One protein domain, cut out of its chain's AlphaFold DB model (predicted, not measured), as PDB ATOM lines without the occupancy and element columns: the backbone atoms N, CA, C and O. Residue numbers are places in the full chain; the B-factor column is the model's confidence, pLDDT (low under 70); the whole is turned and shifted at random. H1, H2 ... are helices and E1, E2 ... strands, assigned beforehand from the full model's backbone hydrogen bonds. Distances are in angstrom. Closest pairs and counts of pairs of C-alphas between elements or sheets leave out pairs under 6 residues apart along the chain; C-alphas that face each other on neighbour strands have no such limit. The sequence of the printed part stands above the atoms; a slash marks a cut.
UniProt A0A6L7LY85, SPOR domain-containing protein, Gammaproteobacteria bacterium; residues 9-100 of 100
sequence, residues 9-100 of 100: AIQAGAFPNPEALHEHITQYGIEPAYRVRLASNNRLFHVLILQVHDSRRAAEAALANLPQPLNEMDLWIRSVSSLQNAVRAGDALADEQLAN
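AT A GLANCE: This is residues 9 to 100 of the 100 residues of the protein "SPOR domain-containing protein" of Gammaproteobacteria bacterium (UniProt A0A6L7LY85). A strongly twisted sheet of four strands has H1 and H2 packed on one face, and the long helix H3 on the opposite face, over the E2 side of the sheet. The end of H3 runs past the sheet, and residues 95 to 100 stick out, at one end of the longest axis. The printed part has 92 residues, with three named helices and four named strands in the order E1, H1, E2, E3, H2, E4, H3. The sheet's order is E2, E3, E1, E4, antiparallel throughout, and the class is mixed, helices and strands. The whole is compact, with a radius of gyration of the C-alphas of 13.9 A, yet elongated in outline, spanning 46 by 29 by 20 A.

IN THESE COORDINATES: E1, residues 9 to 15, begins at C-alpha 9 (30.049, 49.755, 105.257) and is 16.5 A long. H1 is residues 18 to 28, 15.7 A. E2, residues 34 to 40, is 18.1 A long. E3, residues 43 to 53, measures 27.2 A and bends by 73 degrees at residue 50. H2 is residues 56 to 64, beginning at C-alpha 56 (31.323, 53.723, 97.833). E4 is residues 76 to 79. H3, residues 80 to 98, is 26.9 A long and ends at C-alpha 98 (27.774, 23.825, 118.911).

HOW THE PARTS SIT: E2 and E3 form a hairpin, with N 36 and O 47 at 3.0 A. E3 and E1 are antiparallel at 156 degrees, with N 12 and O 48 at 2.9 A. E1 and the edge strand E4 are antiparallel at 114 degrees, with N 11 and O 76 at 2.9 A. E1, H1, E2, with E3 between the two strands in the sheet, and E3, H2, E4, with E1 between them, are split strand-helix-strand units, a helix joining two strands of one sheet that are not neighbours, and both crossovers are right-handed. H1 is on the sheet at a height of 9.5 A, over E3 and E1; its closest C-alphas to E3 are those of Pro 18 and His 46, 6.4 A apart. H2 is on the same face at a height of 8.6 A, over E1; the closest C-alphas of H2 and E3 are those of Ala 59 and His 53, 5.6 A apart. H3 is on the opposite face; the closest C-alphas of H3 and E2 are those of Gly 90 and Ala 39, 4.1 A apart. H1, H2 and H3 are apart from one another. In H1, H2 and H3 every O i to N i+4 pair is within hydrogen-bond range.

THE WHOLE: The two C-alphas farthest apart, those of Asn 65 and Asn 100, are 46.1 A apart. The printed part has no cut and ends at the chain's last residue. The link from H2 to E4, 11 residues, is long; the other links are tight. Mean pLDDT of the printed part is 87.9, with residues 32 to 33 and residue 100 under 70.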
ATOM      1  N   ALA A   9      29.830  49.605 103.827       94.69
ATOM      2  CA  ALA A   9      30.049  49.755 105.257       94.69
ATOM      3  C   ALA A   9      31.502  50.151 105.544       94.69
ATOM      4  O   ALA A   9      32.421  49.598 104.934       94.69
ATOM      5  N   ILE A  10      31.697  51.069 106.493       93.62
ATOM      6  CA  ILE A  10      33.006  51.384 107.074       93.62
ATOM      7  C   ILE A  10      33.228  50.437 108.251       93.62
ATOM      8  O   ILE A  10      32.473  50.452 109.228       93.62
ATOM      9  N   GLN A  11      34.247  49.593 108.133       91.31
ATOM     10  CA  GLN A  11      34.588  48.564 109.104       91.31
ATOM     11  C   GLN A  11      35.868  48.942 109.857       91.31
ATOM     12  O   GLN A  11      36.869  49.299 109.245       91.31
ATOM     13  N   ALA A  12      35.831  48.782 111.180       86.00
ATOM     14  CA  ALA A  12      36.918  49.087 112.111       86.00
ATOM     15  C   ALA A  12      37.804  47.886 112.479       86.00
ATOM     16  O   ALA A  12      38.447  47.869 113.522       86.00
ATOM     17  N   GLY A  13      37.822  46.858 111.635       83.94
ATOM     18  CA  GLY A  13      38.614  45.650 111.851       83.94
ATOM     19  C   GLY A  13      37.789  44.388 112.091       83.94
ATOM     20  O   GLY A  13      36.553  44.401 112.117       83.94
ATOM     21  N   ALA A  14      38.498  43.267 112.210       87.06
ATOM     22  CA  ALA A  14      37.963  41.962 112.575       87.06
ATOM     23  C   ALA A  14      38.764  41.407 113.755       87.06
ATOM     24  O   ALA A  14      39.976  41.228 113.669       87.06
ATOM     25  N   PHE A  15      38.071  41.143 114.853       89.56
ATOM     26  CA  PHE A  15      38.639  40.788 116.145       89.56
ATOM     27  C   PHE A  15      38.390  39.308 116.440       89.56
ATOM     28  O   PHE A  15      37.316  38.796 116.122       89.56
ATOM     29  N   PRO A  16      39.355  38.592 117.031       87.75
ATOM     30  CA  PRO A  16      39.245  37.149 117.240       87.75
ATOM     31  C   PRO A  16      38.234  36.769 118.330       87.75
ATOM     32  O   PRO A  16      37.755  35.640 118.345       87.75
ATOM     33  N   ASN A  17      37.917  37.686 119.247       87.94
ATOM     34  CA  ASN A  17      37.005  37.458 120.363       87.94
ATOM     35  C   ASN A  17      36.301  38.771 120.780       87.94
ATOM     36  O   ASN A  17      36.697  39.857 120.333       87.94
ATOM     37  N   PRO A  18      35.226  38.690 121.587       86.31
ATOM     38  CA  PRO A  18      34.510  39.862 122.083       86.31
ATOM     39  C   PRO A  18      35.372  40.809 122.924       86.31
ATOM     40  O   PRO A  18      35.143  42.018 122.876       86.31
ATOM     41  N   GLU A  19      36.340  40.284 123.676       89.88
ATOM     42  CA  GLU A  19      37.215  41.058 124.560       89.88
ATOM     43  C   GLU A  19      38.110  42.009 123.762       89.88
ATOM     44  O   GLU A  19      38.100  43.208 124.021       89.88
ATOM     45  N   ALA A  20      38.784  41.517 122.718       89.12
ATOM     46  CA  ALA A  20      39.624  42.333 121.841       89.12
ATOM     47  C   ALA A  20      38.813  43.424 121.125       89.12
ATOM     48  O   ALA A  20      39.279  44.550 120.955       89.12
ATOM     49  N   LEU A  21      37.571  43.113 120.735       87.94
ATOM     50  CA  LEU A  21      36.660  44.119 120.195       87.94
ATOM     51  C   LEU A  21      36.303  45.178 121.253       87.94
ATOM     52  O   LEU A  21      36.238  46.366 120.941       87.94
ATOM     53  N   HIS A  22      36.039  44.762 122.491       86.50
ATOM     54  CA  HIS A  22      35.699  45.675 123.578       86.50
ATOM     55  C   HIS A  22      36.870  46.591 123.950       86.50
ATOM     56  O   HIS A  22      36.666  47.795 124.084       86.50
ATOM     57  N   GLU A  23      38.083  46.052 124.058       88.25
ATOM     58  CA  GLU A  23      39.306  46.829 124.283       88.25
ATOM     59  C   GLU A  23      39.492  47.891 123.196       88.25
ATOM     60  O   GLU A  23      39.738  49.055 123.507       88.25
ATOM     61  N   HIS A  24      39.277  47.519 121.931       86.50
ATOM     62  CA  HIS A  24      39.377  48.447 120.810       86.50
ATOM     63  C   HIS A  24      38.329  49.570 120.877       86.50
ATOM     64  O   HIS A  24      38.649  50.739 120.686       86.50
ATOM     65  N   ILE A  25      37.079  49.240 121.206       85.69
ATOM     66  CA  ILE A  25      36.014  50.236 121.398       85.69
ATOM     67  C   ILE A  25      36.373  51.215 122.519       85.69
ATOM     68  O   ILE A  25      36.210  52.422 122.350       85.69
ATOM     69  N   THR A  26      36.879  50.702 123.640       87.56
ATOM     70  CA  THR A  26      37.258  51.510 124.803       87.56
ATOM     71  C   THR A  26      38.457  52.406 124.500       87.56
ATOM     72  O   THR A  26      38.439  53.578 124.863       87.56
ATOM     73  N   GLN A  27      39.471  51.893 123.795       86.06
ATOM     74  CA  GLN A  27      40.663  52.654 123.409       86.06
ATOM     75  C   GLN A  27      40.315  53.890 122.571       86.06
ATOM     76  O   GLN A  27      40.887  54.956 122.789       86.06
ATOM     77  N   TYR A  28      39.390  53.748 121.620       84.44
ATOM     78  CA  TYR A  28      39.045  54.807 120.666       84.44
ATOM     79  C   TYR A  28      37.742  55.551 121.011       84.44
ATOM     80  O   TYR A  28      37.326  56.426 120.255       84.44
ATOM     81  N   GLY A  29      37.096  55.230 122.140       83.38
ATOM     82  CA  GLY A  29      35.857  55.878 122.586       83.38
ATOM     83  C   GLY A  29      34.690  55.718 121.603       83.38
ATOM     84  O   GLY A  29      33.969  56.679 121.339       83.38
ATOM     85  N   ILE A  30      34.530  54.529 121.011       81.69
ATOM     86  CA  ILE A  30      33.602  54.299 119.894       81.69
ATOM     87  C   ILE A  30      32.163  54.084 120.397       81.69
ATOM     88  O   ILE A  30      31.839  53.042 120.963       81.69
ATOM     89  N   GLU A  31      31.271  55.028 120.105       71.00
ATOM     90  CA  GLU A  31      29.846  55.020 120.477       71.00
ATOM     91  C   GLU A  31      28.973  55.429 119.271       71.00
ATOM     92  O   GLU A  31      29.340  56.362 118.553       71.00
ATOM     93  N   PRO A  32      27.760  54.872 119.091       57.06
ATOM     94  CA  PRO A  32      27.413  53.455 118.989       57.06
ATOM     95  C   PRO A  32      27.755  52.876 117.599       57.06
ATOM     96  O   PRO A  32      27.556  53.512 116.567       57.06
ATOM     97  N   ALA A  33      28.205  51.620 117.564       67.88
ATOM     98  CA  ALA A  33      28.580  50.911 116.341       67.88
ATOM     99  C   ALA A  33      27.945  49.510 116.292       67.88
ATOM    100  O   ALA A  33      27.732  48.867 117.325       67.88
ATOM    101  N   TYR A  34      27.630  49.021 115.089       78.81
ATOM    102  CA  TYR A  34      27.024  47.699 114.922       78.81
ATOM    103  C   TYR A  34      28.089  46.616 115.071       78.81
ATOM    104  O   TYR A  34      29.102  46.622 114.372       78.81
ATOM    105  N   ARG A  35      27.837  45.653 115.962       83.94
ATOM    106  CA  ARG A  35      28.689  44.476 116.143       83.94
ATOM    107  C   ARG A  35      28.104  43.312 115.362       83.94
ATOM    108  O   ARG A  35      26.941  42.963 115.555       83.94
ATOM    109  N   VAL A  36      28.905  42.694 114.505       84.81
ATOM    110  CA  VAL A  36      28.498  41.511 113.737       84.81
ATOM    111  C   VAL A  36      29.527  40.405 113.889       84.81
ATOM    112  O   VAL A  36      30.724  40.667 113.984       84.81
ATOM    113  N   ARG A  37      29.059  39.159 113.930       88.62
ATOM    114  CA  ARG A  37      29.924  37.980 113.881       88.62
ATOM    115  C   ARG A  37      30.044  37.540 112.432       88.62
ATOM    116  O   ARG A  37      29.048  37.551 111.714       88.62
ATOM    117  N   LEU A  38      31.241  37.182 111.992       88.25
ATOM    118  CA  LEU A  38      31.446  36.658 110.647       88.25
ATOM    119  C   LEU A  38      32.479  35.541 110.623       88.25
ATOM    120  O   LEU A  38      33.321  35.457 111.513       88.25
ATOM    121  N   ALA A  39      32.432  34.716 109.581       87.06
ATOM    122  CA  ALA A  39      33.500  33.777 109.274       87.06
ATOM    123  C   ALA A  39      34.507  34.394 108.296       87.06
ATOM    124  O   ALA A  39      34.138  35.028 107.303       87.06
ATOM    125  N   SER A  40      35.790  34.159 108.552       82.56
ATOM    126  CA  SER A  40      36.884  34.393 107.609       82.56
ATOM    127  C   SER A  40      37.925  33.293 107.796       82.56
ATOM    128  O   SER A  40      38.236  32.942 108.928       82.56
ATOM    129  N   ASN A  41      38.446  32.706 106.716       83.31
ATOM    130  CA  ASN A  41      39.450  31.628 106.785       83.31
ATOM    131  C   ASN A  41      39.100  30.509 107.795       83.31
ATOM    132  O   ASN A  41      39.945  30.089 108.585       83.31
ATOM    133  N   ASN A  42      37.837  30.063 107.797       83.56
ATOM    134  CA  ASN A  42      37.308  29.034 108.705       83.56
ATOM    135  C   ASN A  42      37.419  29.363 110.209       83.56
ATOM    136  O   ASN A  42      37.506  28.475 111.054       83.56
ATOM    137  N   ARG A  43      37.447  30.654 110.551       87.94
ATOM    138  CA  ARG A  43      37.468  31.165 111.924       87.94
ATOM    139  C   ARG A  43      36.380  32.209 112.114       87.94
ATOM    140  O   ARG A  43      36.094  32.982 111.197       87.94
ATOM    141  N   LEU A  44      35.798  32.234 113.310       90.75
ATOM    142  CA  LEU A  44      34.858  33.272 113.716       90.75
ATOM    143  C   LEU A  44      35.612  34.542 114.107       90.75
ATOM    144  O   LEU A  44      36.640  34.488 114.779       90.75
ATOM    145  N   PHE A  45      35.068  35.678 113.693       91.19
ATOM    146  CA  PHE A  45      35.531  37.005 114.062       91.19
ATOM    147  C   PHE A  45      34.358  37.872 114.499       91.19
ATOM    148  O   PHE A  45      33.225  37.710 114.041       91.19
ATOM    149  N   HIS A  46      34.664  38.846 115.341       89.44
ATOM    150  CA  HIS A  46      33.787  39.923 115.757       89.44
ATOM    151  C   HIS A  46      34.186  41.183 115.006       89.44
ATOM    152  O   HIS A  46      35.350  41.559 114.988       89.44
ATOM    153  N   VAL A  47      33.237  41.832 114.356       89.12
ATOM    154  CA  VAL A  47      33.489  42.987 113.501       89.12
ATOM    155  C   VAL A  47      32.699  44.176 113.998       89.12
ATOM    156  O   VAL A  47      31.540  44.042 114.394       89.12
ATOM    157  N   LEU A  48      33.341  45.336 113.929       89.94
ATOM    158  CA  LEU A  48      32.750  46.621 114.245       89.94
ATOM    159  C   LEU A  48      32.447  47.388 112.960       89.94
ATOM    160  O   LEU A  48      33.351  47.674 112.175       89.94
ATOM    161  N   ILE A  49      31.176  47.717 112.753       91.06
ATOM    162  CA  ILE A  49      30.714  48.561 111.653       91.06
ATOM    163  C   ILE A  49      30.371  49.934 112.215       91.06
ATOM    164  O   ILE A  49      29.468  50.060 113.044       91.06
ATOM    165  N   LEU A  50      31.090  50.950 111.743       89.69
ATOM    166  CA  LEU A  50      30.937  52.329 112.200       89.69
ATOM    167  C   LEU A  50      29.763  53.013 111.499       89.69
ATOM    168  O   LEU A  50      28.913  53.622 112.139       89.69
ATOM    169  N   GLN A  51      29.717  52.910 110.169       90.69
ATOM    170  CA  GLN A  51      28.749  53.611 109.326       90.69
ATOM    171  C   GLN A  51      28.406  52.777 108.090       90.69
ATOM    172  O   GLN A  51      29.189  51.925 107.661       90.69
ATOM    173  N   VAL A  52      27.229  53.030 107.515       93.62
ATOM    174  CA  VAL A  52      26.748  52.409 106.275       93.62
ATOM    175  C   VAL A  52      26.266  53.509 105.334       93.62
ATOM    176  O   VAL A  52      25.536  54.405 105.750       93.62
ATOM    177  N   HIS A  53      26.662  53.424 104.070       95.94
ATOM    178  CA  HIS A  53      26.381  54.401 103.027       95.94
ATOM    179  C   HIS A  53      25.821  53.717 101.781       95.94
ATOM    180  O   HIS A  53      26.158  52.575 101.480       95.94
ATOM    181  N   ASP A  54      24.999  54.442 101.032       96.44
ATOM    182  CA  ASP A  54      24.380  53.984  99.781       96.44
ATOM    183  C   ASP A  54      25.377  53.767  98.632       96.44
ATOM    184  O   ASP A  54      25.082  53.094  97.649       96.44
ATOM    185  N   SER A  55      26.573  54.341  98.742       97.00
ATOM    186  CA  SER A  55      27.564  54.361  97.681       97.00
ATOM    187  C   SER A  55      28.978  54.350  98.245       97.00
ATOM    188  O   SER A  55      29.266  54.899  99.313       97.00
ATOM    189  N   ARG A  56      29.901  53.761  97.479       96.00
ATOM    190  CA  ARG A  56      31.323  53.723  97.833       96.00
ATOM    191  C   ARG A  56      31.900  55.125  98.013       96.00
ATOM    192  O   ARG A  56      32.616  55.364  98.975       96.00
ATOM    193  N   ARG A  57      31.524  56.062  97.136       96.88
ATOM    194  CA  ARG A  57      31.973  57.459  97.194       96.88
ATOM    195  C   ARG A  57      31.555  58.147  98.497       96.88
ATOM    196  O   ARG A  57      32.343  58.895  99.063       96.88
ATOM    197  N   ALA A  58      30.331  57.909  98.974       96.81
ATOM    198  CA  ALA A  58      29.873  58.464 100.246       96.81
ATOM    199  C   ALA A  58      30.640  57.867 101.436       96.81
ATOM    200  O   ALA A  58      31.032  58.611 102.331       96.81
ATOM    201  N   ALA A  59      30.925  56.561 101.411       96.00
ATOM    202  CA  ALA A  59      31.761  55.919 102.426       96.00
ATOM    203  C   ALA A  59      33.208  56.447 102.417       96.00
ATOM    204  O   ALA A  59      33.774  56.691 103.477       96.00
ATOM    205  N   GLU A  60      33.799  56.675 101.240       95.69
ATOM    206  CA  GLU A  60      35.143  57.258 101.094       95.69
ATOM    207  C   GLU A  60      35.193  58.692 101.639       95.69
ATOM    208  O   GLU A  60      36.107  59.043 102.383       95.69
ATOM    209  N   ALA A  61      34.178  59.504 101.332       95.69
ATOM    210  CA  ALA A  61      34.064  60.856 101.866       95.69
ATOM    211  C   ALA A  61      33.881  60.865 103.392       95.69
ATOM    212  O   ALA A  61      34.482  61.693 104.068       95.69
ATOM    213  N   ALA A  62      33.077  59.955 103.944       93.31
ATOM    214  CA  ALA A  62      32.893  59.842 105.388       93.31
ATOM    215  C   ALA A  62      34.186  59.400 106.090       93.31
ATOM    216  O   ALA A  62      34.594  60.035 107.060       93.31
ATOM    217  N   LEU A  63      34.875  58.392 105.543       91.75
ATOM    218  CA  LEU A  63      36.154  57.898 106.050       91.75
ATOM    219  C   LEU A  63      37.217  59.007 106.117       91.75
ATOM    220  O   LEU A  63      37.912  59.137 107.122       91.75
ATOM    221  N   ALA A  64      37.305  59.840 105.078       92.25
ATOM    222  CA  ALA A  64      38.254  60.954 105.015       92.25
ATOM    223  C   ALA A  64      37.978  62.078 106.035       92.25
ATOM    224  O   ALA A  64      38.862  62.889 106.294       92.25
ATOM    225  N   ASN A  65      36.767  62.144 106.598       91.38
ATOM    226  CA  ASN A  65      36.327  63.206 107.509       91.38
ATOM    227  C   ASN A  65      36.080  62.707 108.943       91.38
ATOM    228  O   ASN A  65      35.383  63.369 109.715       91.38
ATOM    229  N   LEU A  66      36.611  61.538 109.310       88.31
ATOM    230  CA  LEU A  66      36.429  61.013 110.659       88.31
ATOM    231  C   LEU A  66      37.133  61.884 111.713       88.31
ATOM    232  O   LEU A  66      38.247  62.360 111.480       88.31
ATOM    233  N   PRO A  67      36.512  62.080 112.888       87.25
ATOM    234  CA  PRO A  67      37.150  62.779 113.995       87.25
ATOM    235  C   PRO A  67      38.270  61.928 114.604       87.25
ATOM    236  O   PRO A  67      38.238  60.699 114.537       87.25
ATOM    237  N   GLN A  68      39.232  62.569 115.270       85.00
ATOM    238  CA  GLN A  68      40.144  61.851 116.161       85.00
ATOM    239  C   GLN A  68      39.374  61.233 117.343       85.00
ATOM    240  O   GLN A  68      38.437  61.861 117.844       85.00
ATOM    241  N   PRO A  69      39.757  60.028 117.805       86.19
ATOM    242  CA  PRO A  69      40.896  59.226 117.335       86.19
ATOM    243  C   PRO A  69      40.548  58.239 116.196       86.19
ATOM    244  O   PRO A  69      41.375  57.415 115.822       86.19
ATOM    245  N   LEU A  70      39.337  58.288 115.625       84.44
ATOM    246  CA  LEU A  70      38.872  57.313 114.625       84.44
ATOM    247  C   LEU A  70      39.632  57.382 113.294       84.44
ATOM    248  O   LEU A  70      39.756  56.374 112.607       84.44
ATOM    249  N   ASN A  71      40.143  58.554 112.916       83.81
ATOM    250  CA  ASN A  71      40.959  58.720 111.708       83.81
ATOM    251  C   ASN A  71      42.372  58.111 111.815       83.81
ATOM    252  O   ASN A  71      43.068  58.037 110.806       83.81
ATOM    253  N   GLU A  72      42.797  57.681 113.008       85.06
ATOM    254  CA  GLU A  72      44.063  56.967 113.236       85.06
ATOM    255  C   GLU A  72      43.900  55.445 113.103       85.06
ATOM    256  O   GLU A  72      44.882  54.702 113.107       85.06
ATOM    257  N   MET A  73      42.659  54.969 112.980       85.12
ATOM    258  CA  MET A  73      42.345  53.555 112.834       85.12
ATOM    259  C   MET A  73      42.541  53.095 111.386       85.12
ATOM    260  O   MET A  73      42.219  53.809 110.436       85.12
ATOM    261  N   ASP A  74      42.991  51.851 111.213       84.06
ATOM    262  CA  ASP A  74      43.027  51.201 109.901       84.06
ATOM    263  C   ASP A  74      41.621  50.706 109.528       84.06
ATOM    264  O   ASP A  74      41.218  49.571 109.804       84.06
ATOM    265  N   LEU A  75      40.824  51.627 108.991       89.94
ATOM    266  CA  LEU A  75      39.447  51.383 108.586       89.94
ATOM    267  C   LEU A  75      39.387  51.035 107.105       89.94
ATOM    268  O   LEU A  75      40.020  51.678 106.268       89.94
ATOM    269  N   TRP A  76      38.524  50.089 106.750       91.12
ATOM    270  CA  TRP A  76      38.292  49.749 105.351       91.12
ATOM    271  C   TRP A  76      36.821  49.811 104.970       91.12
ATOM    272  O   TRP A  76      35.913  49.578 105.770       91.12
ATOM    273  N   ILE A  77      36.591  50.086 103.689       94.75
ATOM    274  CA  ILE A  77      35.262  50.104 103.088       94.75
ATOM    275  C   ILE A  77      34.988  48.739 102.472       94.75
ATOM    276  O   ILE A  77      35.753  48.248 101.639       94.75
ATOM    277  N   ARG A  78      33.867  48.131 102.853       93.69
ATOM    278  CA  ARG A  78      33.429  46.822 102.361       93.69
ATOM    279  C   ARG A  78      32.003  46.899 101.826       93.69
ATOM    280  O   ARG A  78      31.179  47.614 102.385       93.69
ATOM    281  N   SER A  79      31.682  46.147 100.771       95.44
ATOM    282  CA  SER A  79      30.289  46.039 100.317       95.44
ATOM    283  C   SER A  79      29.426  45.294 101.340       95.44
ATOM    284  O   SER A  79      29.862  44.312 101.955       95.44
ATOM    285  N   VAL A  80      28.175  45.723 101.494       94.88
ATOM    286  CA  VAL A  80      27.206  45.084 102.391       94.88
ATOM    287  C   VAL A  80      26.894  43.662 101.932       94.88
ATOM    288  O   VAL A  80      26.823  42.768 102.770       94.88
ATOM    289  N   SER A  81      26.812  43.406 100.626       95.06
ATOM    290  CA  SER A  81      26.708  42.045 100.077       95.06
ATOM    291  C   SER A  81      27.828  41.115 100.567       95.06
ATOM    292  O   SER A  81      27.562  40.003 101.028       95.06
ATOM    293  N   SER A  82      29.085  41.572 100.535       93.31
ATOM    294  CA  SER A  82      30.226  40.799 101.042       93.31
ATOM    295  C   SER A  82      30.120  40.567 102.550       93.31
ATOM    296  O   SER A  82      30.392  39.463 103.027       93.31
ATOM    297  N   LEU A  83      29.690  41.584 103.299       92.25
ATOM    298  CA  LEU A  83      29.472  41.482 104.739       92.25
ATOM    299  C   LEU A  83      28.369  40.466 105.074       92.25
ATOM    300  O   LEU A  83      28.581  39.595 105.909       92.25
ATOM    301  N   GLN A  84      27.228  40.515 104.386       92.81
ATOM    302  CA  GLN A  84      26.117  39.573 104.562       92.81
ATOM    303  C   GLN A  84      26.530  38.131 104.280       92.81
ATOM    304  O   GLN A  84      26.133  37.227 105.011       92.81
ATOM    305  N   ASN A  85      27.328  37.905 103.233       93.25
ATOM    306  CA  ASN A  85      27.852  36.578 102.921       93.25
ATOM    307  C   ASN A  85      28.728  36.047 104.062       93.25
ATOM    308  O   ASN A  85      28.567  34.904 104.475       93.25
ATOM    309  N   ALA A  86      29.607  36.892 104.604       91.94
ATOM    310  CA  ALA A  86      30.491  36.508 105.700       91.94
ATOM    311  C   ALA A  86      29.746  36.299 107.028       91.94
ATOM    312  O   ALA A  86      30.113  35.405 107.787       91.94
ATOM    313  N   VAL A  87      28.689  37.076 107.295       91.88
ATOM    314  CA  VAL A  87      27.804  36.864 108.453       91.88
ATOM    315  C   VAL A  87      27.100  35.514 108.340       91.88
ATOM    316  O   VAL A  87      27.215  34.710 109.252       91.88
ATOM    317  N   ARG A  88      26.480  35.207 107.190       92.75
ATOM    318  CA  ARG A  88      25.813  33.909 106.965       92.75
ATOM    319  C   ARG A  88      26.762  32.722 107.129       92.75
ATOM    320  O   ARG A  88      26.385  31.715 107.715       92.75
ATOM    321  N   ALA A  89      27.989  32.844 106.626       91.38
ATOM    322  CA  ALA A  89      29.021  31.828 106.827       91.38
ATOM    323  C   ALA A  89      29.447  31.715 108.304       91.38
ATOM    324  O   ALA A  89      29.744  30.621 108.773       91.38
ATOM    325  N   GLY A  90      29.467  32.832 109.038       90.06
ATOM    326  CA  GLY A  90      29.726  32.859 110.478       90.06
ATOM    327  C   GLY A  90      28.641  32.167 111.294       90.06
ATOM    328  O   GLY A  90      28.971  31.404 112.195       90.06
ATOM    329  N   ASP A  91      27.374  32.402 110.958       89.06
ATOM    330  CA  ASP A  91      26.237  31.757 111.617       89.06
ATOM    331  C   ASP A  91      26.299  30.232 111.419       89.06
ATOM    332  O   ASP A  91      26.280  29.487 112.393       89.06
ATOM    333  N   ALA A  92      26.521  29.772 110.180       88.75
ATOM    334  CA  ALA A  92      26.665  28.344 109.877       88.75
ATOM    335  C   ALA A  92      27.833  27.685 110.636       88.75
ATOM    336  O   ALA A  92      27.673  26.616 111.218       88.75
ATOM    337  N   LEU A  93      29.000  28.339 110.675       89.31
ATOM    338  CA  LEU A  93      30.169  27.816 111.387       89.31
ATOM    339  C   LEU A  93      29.947  27.759 112.906       89.31
ATOM    340  O   LEU A  93      30.438  26.847 113.568       89.31
ATOM    341  N   ALA A  94      29.230  28.732 113.473       85.81
ATOM    342  CA  ALA A  94      28.899  28.730 114.894       85.81
ATOM    343  C   ALA A  94      27.949  27.575 115.249       85.81
ATOM    344  O   ALA A  94      28.155  26.921 116.269       85.81
ATOM    345  N   ASP A  95      26.964  27.296 114.395       86.50
ATOM    346  CA  ASP A  95      26.039  26.176 114.583       86.50
ATOM    347  C   ASP A  95      26.767  24.823 114.505       86.50
ATOM    348  O   ASP A  95      26.553  23.953 115.350       86.50
ATOM    349  N   GLU A  96      27.693  24.658 113.552       83.75
ATOM    350  CA  GLU A  96      28.540  23.459 113.444       83.75
ATOM    351  C   GLU A  96      29.410  23.234 114.690       83.75
ATOM    352  O   GLU A  96      29.597  22.098 115.125       83.75
ATOM    353  N   GLN A  97      29.943  24.302 115.286       79.31
ATOM    354  CA  GLN A  97      30.764  24.211 116.498       79.31
ATOM    355  C   GLN A  97      29.959  23.862 117.753       79.31
ATOM    356  O   GLN A  97      30.533  23.323 118.691       79.31
ATOM    357  N   LEU A  98      28.659  24.168 117.790       74.25
ATOM    358  CA  LEU A  98      27.774  23.825 118.911       74.25
ATOM    359  C   LEU A  98      27.220  22.397 118.823       74.25
ATOM    360  O   LEU A  98      26.769  21.853 119.829       74.25
ATOM    361  N   ALA A  99      27.210  21.811 117.625       74.12
ATOM    362  CA  ALA A  99      26.712  20.461 117.380       74.12
ATOM    363  C   ALA A  99      27.752  19.352 117.648       74.12
ATOM    364  O   ALA A  99      27.383  18.176 117.632       74.12
ATOM    365  N   ASN A 100      29.019  19.718 117.875       57.69
ATOM    366  CA  ASN A 100      30.151  18.821 118.140       57.69
ATOM    367  C   ASN A 100      30.640  18.944 119.587       57.69
ATOM    368  O   ASN A 100      31.165  17.932 120.103       57.69
TER     369      ASN A 100